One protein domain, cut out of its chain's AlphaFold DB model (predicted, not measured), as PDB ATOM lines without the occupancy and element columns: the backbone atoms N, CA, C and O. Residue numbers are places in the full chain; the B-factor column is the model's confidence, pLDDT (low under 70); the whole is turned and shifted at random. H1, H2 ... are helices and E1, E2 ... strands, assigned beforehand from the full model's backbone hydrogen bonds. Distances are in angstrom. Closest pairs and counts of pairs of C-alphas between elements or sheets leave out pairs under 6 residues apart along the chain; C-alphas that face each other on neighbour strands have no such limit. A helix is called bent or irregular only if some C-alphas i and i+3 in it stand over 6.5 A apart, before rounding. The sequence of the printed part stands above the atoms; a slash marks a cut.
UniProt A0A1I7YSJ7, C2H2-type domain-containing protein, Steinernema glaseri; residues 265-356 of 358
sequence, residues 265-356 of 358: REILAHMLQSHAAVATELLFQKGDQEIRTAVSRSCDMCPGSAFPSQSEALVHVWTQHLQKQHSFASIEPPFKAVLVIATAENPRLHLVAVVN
ATOM      1  N   ARG A 265     190.254 218.627 190.923       62.19
ATOM      2  CA  ARG A 265     188.900 218.132 191.223       62.19
ATOM      3  C   ARG A 265     188.232 217.430 190.038       62.19
ATOM      4  O   ARG A 265     187.503 216.464 190.230       62.19
ATOM      5  N   GLU A 266     188.511 217.893 188.828       69.88
ATOM      6  CA  GLU A 266     187.994 217.342 187.577       69.88
ATOM      7  C   GLU A 266     188.927 216.285 186.991       69.88
ATOM      8  O   GLU A 266     188.482 215.478 186.184       69.88
ATOM      9  N   ILE A 267     190.194 216.222 187.428       69.75
ATOM     10  CA  ILE A 267     191.156 215.225 186.936       69.75
ATOM     11  C   ILE A 267     190.653 213.819 187.198       69.75
ATOM     12  O   ILE A 267     190.717 213.003 186.292       69.75
ATOM     13  N   LEU A 268     190.149 213.511 188.398       68.81
ATOM     14  CA  LEU A 268     189.720 212.138 188.654       68.81
ATOM     15  C   LEU A 268     188.470 211.770 187.856       68.81
ATOM     16  O   LEU A 268     188.398 210.669 187.326       68.81
ATOM     17  N   ALA A 269     187.518 212.698 187.733       70.94
ATOM     18  CA  ALA A 269     186.331 212.498 186.910       70.94
ATOM     19  C   ALA A 269     186.718 212.302 185.437       70.94
ATOM     20  O   ALA A 269     186.281 211.338 184.816       70.94
ATOM     21  N   HIS A 270     187.603 213.153 184.916       74.69
ATOM     22  CA  HIS A 270     188.159 213.039 183.574       74.69
ATOM     23  C   HIS A 270     188.894 211.717 183.387       74.69
ATOM     24  O   HIS A 270     188.621 211.020 182.426       74.69
ATOM     25  N   MET A 271     189.777 211.337 184.310       71.50
ATOM     26  CA  MET A 271     190.546 210.097 184.227       71.50
ATOM     27  C   MET A 271     189.665 208.857 184.293       71.50
ATOM     28  O   MET A 271     189.923 207.884 183.592       71.50
ATOM     29  N   LEU A 272     188.614 208.877 185.109       73.62
ATOM     30  CA  LEU A 272     187.626 207.809 185.113       73.62
ATOM     31  C   LEU A 272     186.821 207.808 183.805       73.62
ATOM     32  O   LEU A 272     186.549 206.752 183.257       73.62
ATOM     33  N   GLN A 273     186.499 208.958 183.225       74.50
ATOM     34  CA  GLN A 273     185.797 208.997 181.938       74.50
ATOM     35  C   GLN A 273     186.679 208.561 180.756       74.50
ATOM     36  O   GLN A 273     186.209 207.833 179.888       74.50
ATOM     37  N   SER A 274     187.951 208.963 180.721       75.62
ATOM     38  CA  SER A 274     188.867 208.709 179.603       75.62
ATOM     39  C   SER A 274     189.639 207.394 179.721       75.62
ATOM     40  O   SER A 274     190.038 206.828 178.705       75.62
ATOM     41  N   HIS A 275     189.839 206.880 180.939       71.25
ATOM     42  CA  HIS A 275     190.689 205.715 181.194       71.25
ATOM     43  C   HIS A 275     190.029 204.616 182.033       71.25
ATOM     44  O   HIS A 275     190.698 203.633 182.353       71.25
ATOM     45  N   ALA A 276     188.738 204.686 182.378       70.56
ATOM     46  CA  ALA A 276     188.160 203.604 183.184       70.56
ATOM     47  C   ALA A 276     188.053 202.257 182.454       70.56
ATOM     48  O   ALA A 276     187.853 201.242 183.112       70.56
ATOM     49  N   ALA A 277     188.254 202.207 181.131       76.06
ATOM     50  CA  ALA A 277     188.386 200.945 180.399       76.06
ATOM     51  C   ALA A 277     189.633 200.130 180.812       76.06
ATOM     52  O   ALA A 277     189.658 198.918 180.619       76.06
ATOM     53  N   VAL A 278     190.656 200.783 181.380       80.38
ATOM     54  CA  VAL A 278     191.921 200.159 181.820       80.38
ATOM     55  C   VAL A 278     192.120 200.200 183.342       80.38
ATOM     56  O   VAL A 278     193.104 199.677 183.870       80.38
ATOM     57  N   ALA A 279     191.191 200.820 184.072       79.19
ATOM     58  CA  ALA A 279     191.210 200.844 185.528       79.19
ATOM     59  C   ALA A 279     190.752 199.491 186.085       79.19
ATOM     60  O   ALA A 279     189.699 198.981 185.713       79.19
ATOM     61  N   THR A 280     191.539 198.923 186.996       80.81
ATOM     62  CA  THR A 280     191.274 197.580 187.545       80.81
ATOM     63  C   THR A 280     190.858 197.607 189.006       80.81
ATOM     64  O   THR A 280     190.041 196.788 189.425       80.81
ATOM     65  N   GLU A 281     191.380 198.560 189.780       83.88
ATOM     66  CA  GLU A 281     191.113 198.673 191.213       83.88
ATOM     67  C   GLU A 281     191.020 200.141 191.638       83.88
ATOM     68  O   GLU A 281     191.750 201.008 191.140       83.88
ATOM     69  N   LEU A 282     190.139 200.406 192.603       83.62
ATOM     70  CA  LEU A 282     190.063 201.677 193.312       83.62
ATOM     71  C   LEU A 282     190.438 201.423 194.777       83.62
ATOM     72  O   LEU A 282     189.826 200.592 195.452       83.62
ATOM     73  N   LEU A 283     191.472 202.107 195.256       84.69
ATOM     74  CA  LEU A 283     191.978 201.971 196.618       84.69
ATOM     75  C   LEU A 283     191.683 203.248 197.399       84.69
ATOM     76  O   LEU A 283     191.983 204.349 196.937       84.69
ATOM     77  N   PHE A 284     191.169 203.110 198.612       84.50
ATOM     78  CA  PHE A 284     190.977 204.216 199.542       84.50
ATOM     79  C   PHE A 284     191.891 204.031 200.738       84.50
ATOM     80  O   PHE A 284     191.838 203.000 201.402       84.50
ATOM     81  N   GLN A 285     192.717 205.029 201.027       83.50
ATOM     82  CA  GLN A 285     193.673 204.998 202.123       83.50
ATOM     83  C   GLN A 285     193.382 206.129 203.118       83.50
ATOM     84  O   GLN A 285     193.375 207.307 202.747       83.50
ATOM     85  N   LYS A 286     193.176 205.781 204.392       84.62
ATOM     86  CA  LYS A 286     193.059 206.731 205.511       84.62
ATOM     87  C   LYS A 286     193.913 206.244 206.682       84.62
ATOM     88  O   LYS A 286     193.557 205.291 207.369       84.62
ATOM     89  N   GLY A 287     195.054 206.900 206.907       87.75
ATOM     90  CA  GLY A 287     196.064 206.397 207.845       87.75
ATOM     91  C   GLY A 287     196.553 205.010 207.416       87.75
ATOM     92  O   GLY A 287     196.952 204.838 206.264       87.75
ATOM     93  N   ASP A 288     196.455 204.034 208.318       87.50
ATOM     94  CA  ASP A 288     196.831 202.632 208.068       87.50
ATOM     95  C   ASP A 288     195.686 201.779 207.491       87.50
ATOM     96  O   ASP A 288     195.878 200.602 207.192       87.50
ATOM     97  N   GLN A 289     194.483 202.344 207.337       86.19
ATOM     98  CA  GLN A 289     193.357 201.631 206.738       86.19
ATOM     99  C   GLN A 289     193.393 201.764 205.218       86.19
ATOM    100  O   GLN A 289     193.432 202.872 204.681       86.19
ATOM    101  N   GLU A 290     193.340 200.622 204.536       86.88
ATOM    102  CA  GLU A 290     193.243 200.510 203.085       86.88
ATOM    103  C   GLU A 290     191.973 199.725 202.738       86.88
ATOM    104  O   GLU A 290     191.841 198.553 203.094       86.88
ATOM    105  N   ILE A 291     191.025 200.367 202.055       83.81
ATOM    106  CA  ILE A 291     189.855 199.700 201.481       83.81
ATOM    107  C   ILE A 291     190.104 199.519 199.995       83.81
ATOM    108  O   ILE A 291     190.318 200.486 199.265       83.81
ATOM    109  N   ARG A 292     190.057 198.262 199.553       85.44
ATOM    110  CA  ARG A 292     190.131 197.907 198.140       85.44
ATOM    111  C   ARG A 292     188.737 197.630 197.629       85.44
ATOM    112  O   ARG A 292     188.081 196.711 198.113       85.44
ATOM    113  N   THR A 293     188.316 198.384 196.629       79.56
ATOM    114  CA  THR A 293     187.100 198.078 195.889       79.56
ATOM    115  C   THR A 293     187.524 197.484 194.558       79.56
ATOM    116  O   THR A 293     188.039 198.182 193.679       79.56
ATOM    117  N   ALA A 294     187.358 196.165 194.434       77.50
ATOM    118  CA  ALA A 294     187.495 195.496 193.151       77.50
ATOM    119  C   ALA A 294     186.402 196.022 192.220       77.50
ATOM    120  O   ALA A 294     185.243 196.155 192.620       77.50
ATOM    121  N   VAL A 295     186.770 196.336 190.981       75.81
ATOM    122  CA  VAL A 295     185.823 196.908 190.028       75.81
ATOM    123  C   VAL A 295     184.907 195.800 189.518       75.81
ATOM    124  O   VAL A 295     185.226 195.066 188.579       75.81
ATOM    125  N   SER A 296     183.760 195.645 190.170       85.62
ATOM    126  CA  SER A 296     182.687 194.779 189.693       85.62
ATOM    127  C   SER A 296     181.741 195.561 188.773       85.62
ATOM    128  O   SER A 296     181.751 196.791 188.746       85.62
ATOM    129  N   ARG A 297     180.919 194.860 187.983       92.50
ATOM    130  CA  ARG A 297     179.862 195.486 187.163       92.50
ATOM    131  C   ARG A 297     178.620 195.862 187.981       92.50
ATOM    132  O   ARG A 297     177.581 196.163 187.407       92.50
ATOM    133  N   SER A 298     178.709 195.841 189.303       92.44
ATOM    134  CA  SER A 298     177.653 196.248 190.225       92.44
ATOM    135  C   SER A 298     178.230 197.185 191.279       92.44
ATOM    136  O   SER A 298     179.414 197.116 191.603       92.44
ATOM    137  N   CYS A 299     177.406 198.075 191.821       89.00
ATOM    138  CA  CYS A 299     177.819 198.893 192.952       89.00
ATOM    139  C   CYS A 299     177.315 198.259 194.249       89.00
ATOM    140  O   CYS A 299     176.107 198.179 194.467       89.00
ATOM    141  N   ASP A 300     178.232 197.871 195.138       84.56
ATOM    142  CA  ASP A 300     177.893 197.290 196.447       84.56
ATOM    143  C   ASP A 300     177.077 198.255 197.330       84.56
ATOM    144  O   ASP A 300     176.371 197.832 198.243       84.56
ATOM    145  N   MET A 301     177.154 199.561 197.047       84.31
ATOM    146  CA  MET A 301     176.418 200.610 197.758       84.31
ATOM    147  C   MET A 301     175.039 200.916 197.153       84.31
ATOM    148  O   MET A 301     174.219 201.544 197.821       84.31
ATOM    149  N   CYS A 302     174.763 200.476 195.921       89.75
ATOM    150  CA  CYS A 302     173.473 200.651 195.250       89.75
ATOM    151  C   CYS A 302     172.890 199.278 194.883       89.75
ATOM    152  O   CYS A 302     173.116 198.800 193.762       89.75
ATOM    153  N   PRO A 303     172.123 198.637 195.789       88.19
ATOM    154  CA  PRO A 303     171.504 197.344 195.523       88.19
ATOM    155  C   PRO A 303     170.675 197.391 194.236       88.19
ATOM    156  O   PRO A 303     169.828 198.265 194.069       88.19
ATOM    157  N   GLY A 304     170.933 196.461 193.317       89.81
ATOM    158  CA  GLY A 304     170.232 196.381 192.031       89.81
ATOM    159  C   GLY A 304     170.823 197.239 190.908       89.81
ATOM    160  O   GLY A 304     170.336 197.167 189.782       89.81
ATOM    161  N   SER A 305     171.887 198.006 191.164       92.00
ATOM    162  CA  SER A 305     172.639 198.652 190.086       92.00
ATOM    163  C   SER A 305     173.545 197.638 189.380       92.00
ATOM    164  O   SER A 305     174.423 197.021 189.988       92.00
ATOM    165  N   ALA A 306     173.319 197.461 188.081       93.69
ATOM    166  CA  ALA A 306     174.173 196.686 187.194       93.69
ATOM    167  C   ALA A 306     174.584 197.577 186.021       93.69
ATOM    168  O   ALA A 306     173.745 198.238 185.409       93.69
ATOM    169  N   PHE A 307     175.876 197.592 185.722       92.44
ATOM    170  CA  PHE A 307     176.469 198.438 184.699       92.44
ATOM    171  C   PHE A 307     176.928 197.579 183.517       92.44
ATOM    172  O   PHE A 307     177.463 196.480 183.711       92.44
ATOM    173  N   PRO A 308     176.759 198.059 182.276       90.06
ATOM    174  CA  PRO A 308     177.195 197.329 181.089       90.06
ATOM    175  C   PRO A 308     178.727 197.211 181.016       90.06
ATOM    176  O   PRO A 308     179.244 196.258 180.429       90.06
ATOM    177  N   SER A 309     179.459 198.117 181.673       88.62
ATOM    178  CA  SER A 309     180.920 198.126 181.739       88.62
ATOM    179  C   SER A 309     181.450 198.391 183.157       88.62
ATOM    180  O   SER A 309     180.795 199.019 183.989       88.62
ATOM    181  N   GLN A 310     182.666 197.912 183.437       85.81
ATOM    182  CA  GLN A 310     183.396 198.221 184.678       85.81
ATOM    183  C   GLN A 310     183.681 199.723 184.809       85.81
ATOM    184  O   GLN A 310     183.623 200.281 185.903       85.81
ATOM    185  N   SER A 311     183.923 200.387 183.678       82.31
ATOM    186  CA  SER A 311     184.122 201.828 183.614       82.31
ATOM    187  C   SER A 311     182.915 202.616 184.102       82.31
ATOM    188  O   SER A 311     183.064 203.550 184.883       82.31
ATOM    189  N   GLU A 312     181.711 202.214 183.699       87.06
ATOM    190  CA  GLU A 312     180.483 202.873 184.142       87.06
ATOM    191  C   GLU A 312     180.194 202.626 185.621       87.06
ATOM    192  O   GLU A 312     179.775 203.551 186.316       87.06
ATOM    193  N   ALA A 313     180.499 201.427 186.130       88.50
ATOM    194  CA  ALA A 313     180.411 201.144 187.561       88.50
ATOM    195  C   ALA A 313     181.352 202.052 188.374       88.50
ATOM    196  O   ALA A 313     180.941 202.633 189.379       88.50
ATOM    197  N   LEU A 314     182.591 202.247 187.913       85.19
ATOM    198  CA  LEU A 314     183.554 203.160 188.538       85.19
ATOM    199  C   LEU A 314     183.088 204.619 188.517       85.19
ATOM    200  O   LEU A 314     183.151 205.302 189.541       85.19
ATOM    201  N   VAL A 315     182.609 205.098 187.366       85.12
ATOM    202  CA  VAL A 315     182.077 206.462 187.228       85.12
ATOM    203  C   VAL A 315     180.866 206.657 188.140       85.12
ATOM    204  O   VAL A 315     180.737 207.703 188.781       85.12
ATOM    205  N   HIS A 316     180.003 205.649 188.269       88.31
ATOM    206  CA  HIS A 316     178.890 205.678 189.210       88.31
ATOM    207  C   HIS A 316     179.367 205.770 190.665       88.31
ATOM    208  O   HIS A 316     178.924 206.665 191.382       88.31
ATOM    209  N   VAL A 317     180.303 204.913 191.095       85.56
ATOM    210  CA  VAL A 317     180.847 204.951 192.465       85.56
ATOM    211  C   VAL A 317     181.468 206.314 192.771       85.56
ATOM    212  O   VAL A 317     181.234 206.891 193.834       85.56
ATOM    213  N   TRP A 318     182.199 206.880 191.811       83.69
ATOM    214  CA  TRP A 318     182.766 208.216 191.937       83.69
ATOM    215  C   TRP A 318     181.704 209.307 192.080       83.69
ATOM    216  O   TRP A 318     181.709 210.066 193.048       83.69
ATOM    217  N   THR A 319     180.769 209.379 191.140       85.25
ATOM    218  CA  THR A 319     179.801 210.482 191.077       85.25
ATOM    219  C   THR A 319     178.726 210.393 192.156       85.25
ATOM    220  O   THR A 319     178.343 211.417 192.721       85.25
ATOM    221  N   GLN A 320     178.233 209.191 192.468       87.19
ATOM    222  CA  GLN A 320     177.115 209.014 193.398       87.19
ATOM    223  C   GLN A 320     177.560 208.807 194.840       87.19
ATOM    224  O   GLN A 320     176.845 209.238 195.742       87.19
ATOM    225  N   HIS A 321     178.725 208.199 195.084       83.88
ATOM    226  CA  HIS A 321     179.159 207.902 196.450       83.88
ATOM    227  C   HIS A 321     180.270 208.830 196.929       83.88
ATOM    228  O   HIS A 321     180.146 209.433 197.993       83.88
ATOM    229  N   LEU A 322     181.307 209.033 196.116       77.94
ATOM    230  CA  LEU A 322     182.459 209.840 196.528       77.94
ATOM    231  C   LEU A 322     182.198 211.346 196.442       77.94
ATOM    232  O   LEU A 322     182.503 212.076 197.382       77.94
ATOM    233  N   GLN A 323     181.617 211.820 195.340       76.56
ATOM    234  CA  GLN A 323     181.430 213.254 195.110       76.56
ATOM    235  C   GLN A 323     180.261 213.837 195.917       76.56
ATOM    236  O   GLN A 323     180.360 214.951 196.427       76.56
ATOM    237  N   LYS A 324     179.167 213.082 196.069       77.44
ATOM    238  CA  LYS A 324     177.961 213.515 196.798       77.44
ATOM    239  C   LYS A 324     178.027 213.294 198.317       77.44
ATOM    240  O   LYS A 324     177.009 213.426 198.984       77.44
ATOM    241  N   GLN A 325     179.207 212.981 198.864       64.06
ATOM    242  CA  GLN A 325     179.427 212.740 200.298       64.06
ATOM    243  C   GLN A 325     178.512 211.669 200.915       64.06
ATOM    244  O   GLN A 325     178.187 211.741 202.101       64.06
ATOM    245  N   HIS A 326     178.130 210.631 200.165       59.22
ATOM    246  CA  HIS A 326     177.658 209.428 200.840       59.22
ATOM    247  C   HIS A 326     178.886 208.799 201.486       59.22
ATOM    248  O   HIS A 326     179.688 208.151 200.816       59.22
ATOM    249  N   SER A 327     179.075 209.081 202.776       58.53
ATOM    250  CA  SER A 327     180.145 208.498 203.568       58.53
ATOM    251  C   SER A 327     180.168 206.997 203.305       58.53
ATOM    252  O   SER A 327     179.161 206.300 203.454       58.53
ATOM    253  N   PHE A 328     181.329 206.483 202.894       65.00
ATOM    254  CA  PHE A 328     181.580 205.064 203.089       65.00
ATOM    255  C   PHE A 328     181.347 204.840 204.577       65.00
ATOM    256  O   PHE A 328     181.935 205.558 205.386       65.00
ATOM    257  N   ALA A 329     180.475 203.895 204.938       62.19
ATOM    258  CA  ALA A 329     180.063 203.685 206.330       62.19
ATOM    259  C   ALA A 329     181.257 203.507 207.299       62.19
ATOM    260  O   ALA A 329     181.097 203.623 208.510       62.19
ATOM    261  N   SER A 330     182.454 203.249 206.764       69.62
ATOM    262  CA  SER A 330     183.720 203.070 207.467       69.62
ATOM    263  C   SER A 330     184.799 204.143 207.223       69.62
ATOM    264  O   SER A 330     185.768 204.161 207.979       69.62
ATOM    265  N   ILE A 331     184.690 205.034 206.223       73.00
ATOM    266  CA  ILE A 331     185.726 206.050 205.931       73.00
ATOM    267  C   ILE A 331     185.102 207.437 205.788       73.00
ATOM    268  O   ILE A 331     184.613 207.827 204.730       73.00
ATOM    269  N   GLU A 332     185.210 208.227 206.853       75.50
ATOM    270  CA  GLU A 332     184.956 209.666 206.787       75.50
ATOM    271  C   GLU A 332     186.128 210.398 206.100       75.50
ATOM    272  O   GLU A 332     187.285 210.012 206.302       75.50
ATOM    273  N   PRO A 333     185.890 211.472 205.333       74.31
ATOM    274  CA  PRO A 333     186.951 212.355 204.843       74.31
ATOM    275  C   PRO A 333     187.829 212.934 205.977       74.31
ATOM    276  O   PRO A 333     187.357 213.056 207.110       74.31
ATOM    277  N   PRO A 334     189.087 213.340 205.707       80.94
ATOM    278  CA  PRO A 334     189.828 213.199 204.450       80.94
ATOM    279  C   PRO A 334     190.344 211.774 204.216       80.94
ATOM    280  O   PRO A 334     190.737 211.080 205.155       80.94
ATOM    281  N   PHE A 335     190.392 211.361 202.947       79.69
ATOM    282  CA  PHE A 335     191.009 210.105 202.518       79.69
ATOM    283  C   PHE A 335     191.739 210.274 201.181       79.69
ATOM    284  O   PHE A 335     191.469 211.169 200.379       79.69
ATOM    285  N   LYS A 336     192.702 209.394 200.931       81.88
ATOM    286  CA  LYS A 336     193.470 209.336 199.689       81.88
ATOM    287  C   LYS A 336     192.854 208.276 198.782       81.88
ATOM    288  O   LYS A 336     192.763 207.122 199.184       81.88
ATOM    289  N   ALA A 337     192.436 208.657 197.581       80.00
ATOM    290  CA  ALA A 337     191.919 207.739 196.573       80.00
ATOM    291  C   ALA A 337     193.024 207.428 195.552       80.00
ATOM    292  O   ALA A 337     193.567 208.321 194.906       80.00
ATOM    293  N   VAL A 338     193.389 206.163 195.402       82.00
ATOM    294  CA  VAL A 338     194.388 205.715 194.430       82.00
ATOM    295  C   VAL A 338     193.679 204.885 193.372       82.00
ATOM    296  O   VAL A 338     193.093 203.848 193.673       82.00
ATOM    297  N   LEU A 339     193.732 205.352 192.130       80.69
ATOM    298  CA  LEU A 339     193.270 204.609 190.969       80.69
ATOM    299  C   LEU A 339     194.424 203.737 190.472       80.69
ATOM    300  O   LEU A 339     195.500 204.244 190.141       80.69
ATOM    301  N   VAL A 340     194.214 202.425 190.430       81.38
ATOM    302  CA  VAL A 340     195.201 201.487 189.893       81.38
ATOM    303  C   VAL A 340     194.833 201.168 188.453       81.38
ATOM    304  O   VAL A 340     193.795 200.562 188.169       81.38
ATOM    305  N   ILE A 341     195.706 201.583 187.541       78.69
ATOM    306  CA  ILE A 341     195.598 201.268 186.122       78.69
ATOM    307  C   ILE A 341     196.573 200.131 185.834       78.69
ATOM    308  O   ILE A 341     197.777 200.253 186.078       78.69
ATOM    309  N   ALA A 342     196.051 199.017 185.330       75.56
ATOM    310  CA  ALA A 342     196.880 197.924 184.845       75.56
ATOM    311  C   ALA A 342     196.928 198.023 183.322       75.56
ATOM    312  O   ALA A 342     195.897 197.929 182.657       75.56
ATOM    313  N   THR A 343     198.116 198.231 182.763       73.06
ATOM    314  CA  THR A 343     198.331 198.157 181.315       73.06
ATOM    315  C   THR A 343     199.068 196.863 180.979       73.06
ATOM    316  O   THR A 343     199.727 196.271 181.835       73.06
ATOM    317  N   ALA A 344     198.970 196.409 179.725       69.56
ATOM    318  CA  ALA A 344     199.684 195.214 179.263       69.56
ATOM    319  C   ALA A 344     201.211 195.329 179.453       69.56
ATOM    320  O   ALA A 344     201.888 194.332 179.685       69.56
ATOM    321  N   GLU A 345     201.733 196.555 179.391       69.81
ATOM    322  CA  GLU A 345     203.159 196.866 179.514       69.81
ATOM    323  C   GLU A 345     203.589 197.165 180.957       69.81
ATOM    324  O   GLU A 345     204.755 196.993 181.307       69.81
ATOM    325  N   ASN A 346     202.657 197.598 181.813       65.88
ATOM    326  CA  ASN A 346     202.906 197.889 183.218       65.88
ATOM    327  C   ASN A 346     201.745 197.375 184.082       65.88
ATOM    328  O   ASN A 346     200.699 198.025 184.170       65.88
ATOM    329  N   PRO A 347     201.925 196.250 184.797       66.81
ATOM    330  CA  PRO A 347     200.828 195.622 185.525       66.81
ATOM    331  C   PRO A 347     200.315 196.461 186.704       66.81
ATOM    332  O   PRO A 347     199.272 196.130 187.261       66.81
ATOM    333  N   ARG A 348     201.039 197.514 187.123       62.56
ATOM    334  CA  ARG A 348     200.681 198.361 188.270       62.56
ATOM    335  C   ARG A 348     201.154 199.803 188.104       62.56
ATOM    336  O   ARG A 348     202.130 200.221 188.727       62.56
ATOM    337  N   LEU A 349     200.450 200.578 187.285       71.31
ATOM    338  CA  LEU A 349     200.599 202.027 187.297       71.31
ATOM    339  C   LEU A 349     199.644 202.609 188.351       71.31
ATOM    340  O   LEU A 349     198.422 202.502 188.245       71.31
ATOM    341  N   HIS A 350     200.213 203.194 189.406       68.94
ATOM    342  CA  HIS A 350     199.452 203.787 190.505       68.94
ATOM    343  C   HIS A 350     199.265 205.283 190.271       68.94
ATOM    344  O   HIS A 350     200.228 206.049 190.329       68.94
ATOM    345  N   LEU A 351     198.023 205.712 190.064       71.19
ATOM    346  CA  LEU A 351     197.659 207.124 190.035       71.19
ATOM    347  C   LEU A 351     197.034 207.511 191.364       71.19
ATOM    348  O   LEU A 351     196.003 206.989 191.778       71.19
ATOM    349  N   VAL A 352     197.697 208.425 192.055       69.25
ATOM    350  CA  VAL A 352     197.322 208.851 193.397       69.25
ATOM    351  C   VAL A 352     196.600 210.189 193.324       69.25
ATOM    352  O   VAL A 352     197.176 211.168 192.857       69.25
ATOM    353  N   ALA A 353     195.391 210.258 193.874       69.81
ATOM    354  CA  ALA A 353     194.686 211.505 194.116       69.81
ATOM    355  C   ALA A 353     194.291 211.642 195.590       69.81
ATOM    356  O   ALA A 353     193.872 210.695 196.252       69.81
ATOM    357  N   VAL A 354     194.428 212.843 196.137       67.44
ATOM    358  CA  VAL A 354     194.025 213.131 197.517       67.44
ATOM    359  C   VAL A 354     192.675 213.835 197.474       67.44
ATOM    360  O   VAL A 354     192.558 214.891 196.855       67.44
ATOM    361  N   VAL A 355     191.657 213.245 198.108       67.62
ATOM    362  CA  VAL A 355     190.306 213.812 198.172       67.62
ATOM    363  C   VAL A 355     190.128 214.464 199.540       67.62
ATOM    364  O   VAL A 355     190.019 213.792 200.567       67.62
ATOM    365  N   ASN A 356     190.124 215.794 199.560       60.38
ATOM    366  CA  ASN A 356     189.860 216.565 200.773       60.38
ATOM    367  C   ASN A 356     188.349 216.826 200.916       60.38
ATOM    368  O   ASN A 356     187.697 217.078 199.898       60.38
TER     369      ASN A 356
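Overview. This is residues 265 to 356 of the 358 residues of the protein "C2H2-type domain-containing protein" of Steinernema glaseri (UniProt A0A1I7YSJ7). One strongly twisted wall of four strands has two helices, H1 and H2, side by side over one face, while its other face is bare of helices. The two helices run opposite ways along the strands, in two layers with the sheet. The printed part has 92 residues, in the order H1, E1, E2, H2, E3, E4; the sheet's order is E2, E1, E3, E4, antiparallel throughout, and the class is mixed. The whole is compact, with a radius of gyration of the C-alphas of 12.6 A and spans of 35 by 31 by 23 A.

Along the chain. H1, residues 265 to 275, begins at C-alpha 265 (188.900, 218.132, 191.223) and is irregular, only just: C-alphas 265 and 268 are 6.6 A apart. E1, residues 279 to 286, spans 20.9 A, and E2 is residues 289 to 294. H2, residues 310 to 322, spans 16.6 A. E3, residues 335 to 341, spans 19.2 A; E4, residues 349 to 355, ends at C-alpha 355 (190.306, 213.812, 198.172).

Arrangement. In the hairpin E1 and E2, N 284 and O 291 are 2.8 A apart; between E1 and E3, N 283 and O 338, 2.9 A; in the hairpin E3 and E4, N 337 and O 353, 2.8 A; each is within hydrogen-bond range. H2 is over E1 and E3, at a height over the sheet of 10.0 A. H1, on the same face at 9.6 A, touches H2 at a shallow tilt of 16 degrees, closest at the C-alphas of Leu 272 and Val 315, 6.1 A. E2, H2 and E3 form a split strand-helix-strand unit, two strands running the same way with E1 between them, and its crossover is right-handed. Every O i to N i+4 pair is within range in H2, and 6 of 7 in H1.

Size, cuts and confidence. The C-alphas farthest apart, of Ala 329 and Glu 345, are 36.0 A apart. The printed part has no cut; the links E2 to H2 and H2 to E3 are long. The mean pLDDT of the printed part is 78.4, and 21 residues are under 70, among them 325 to 330 and 352 to 356.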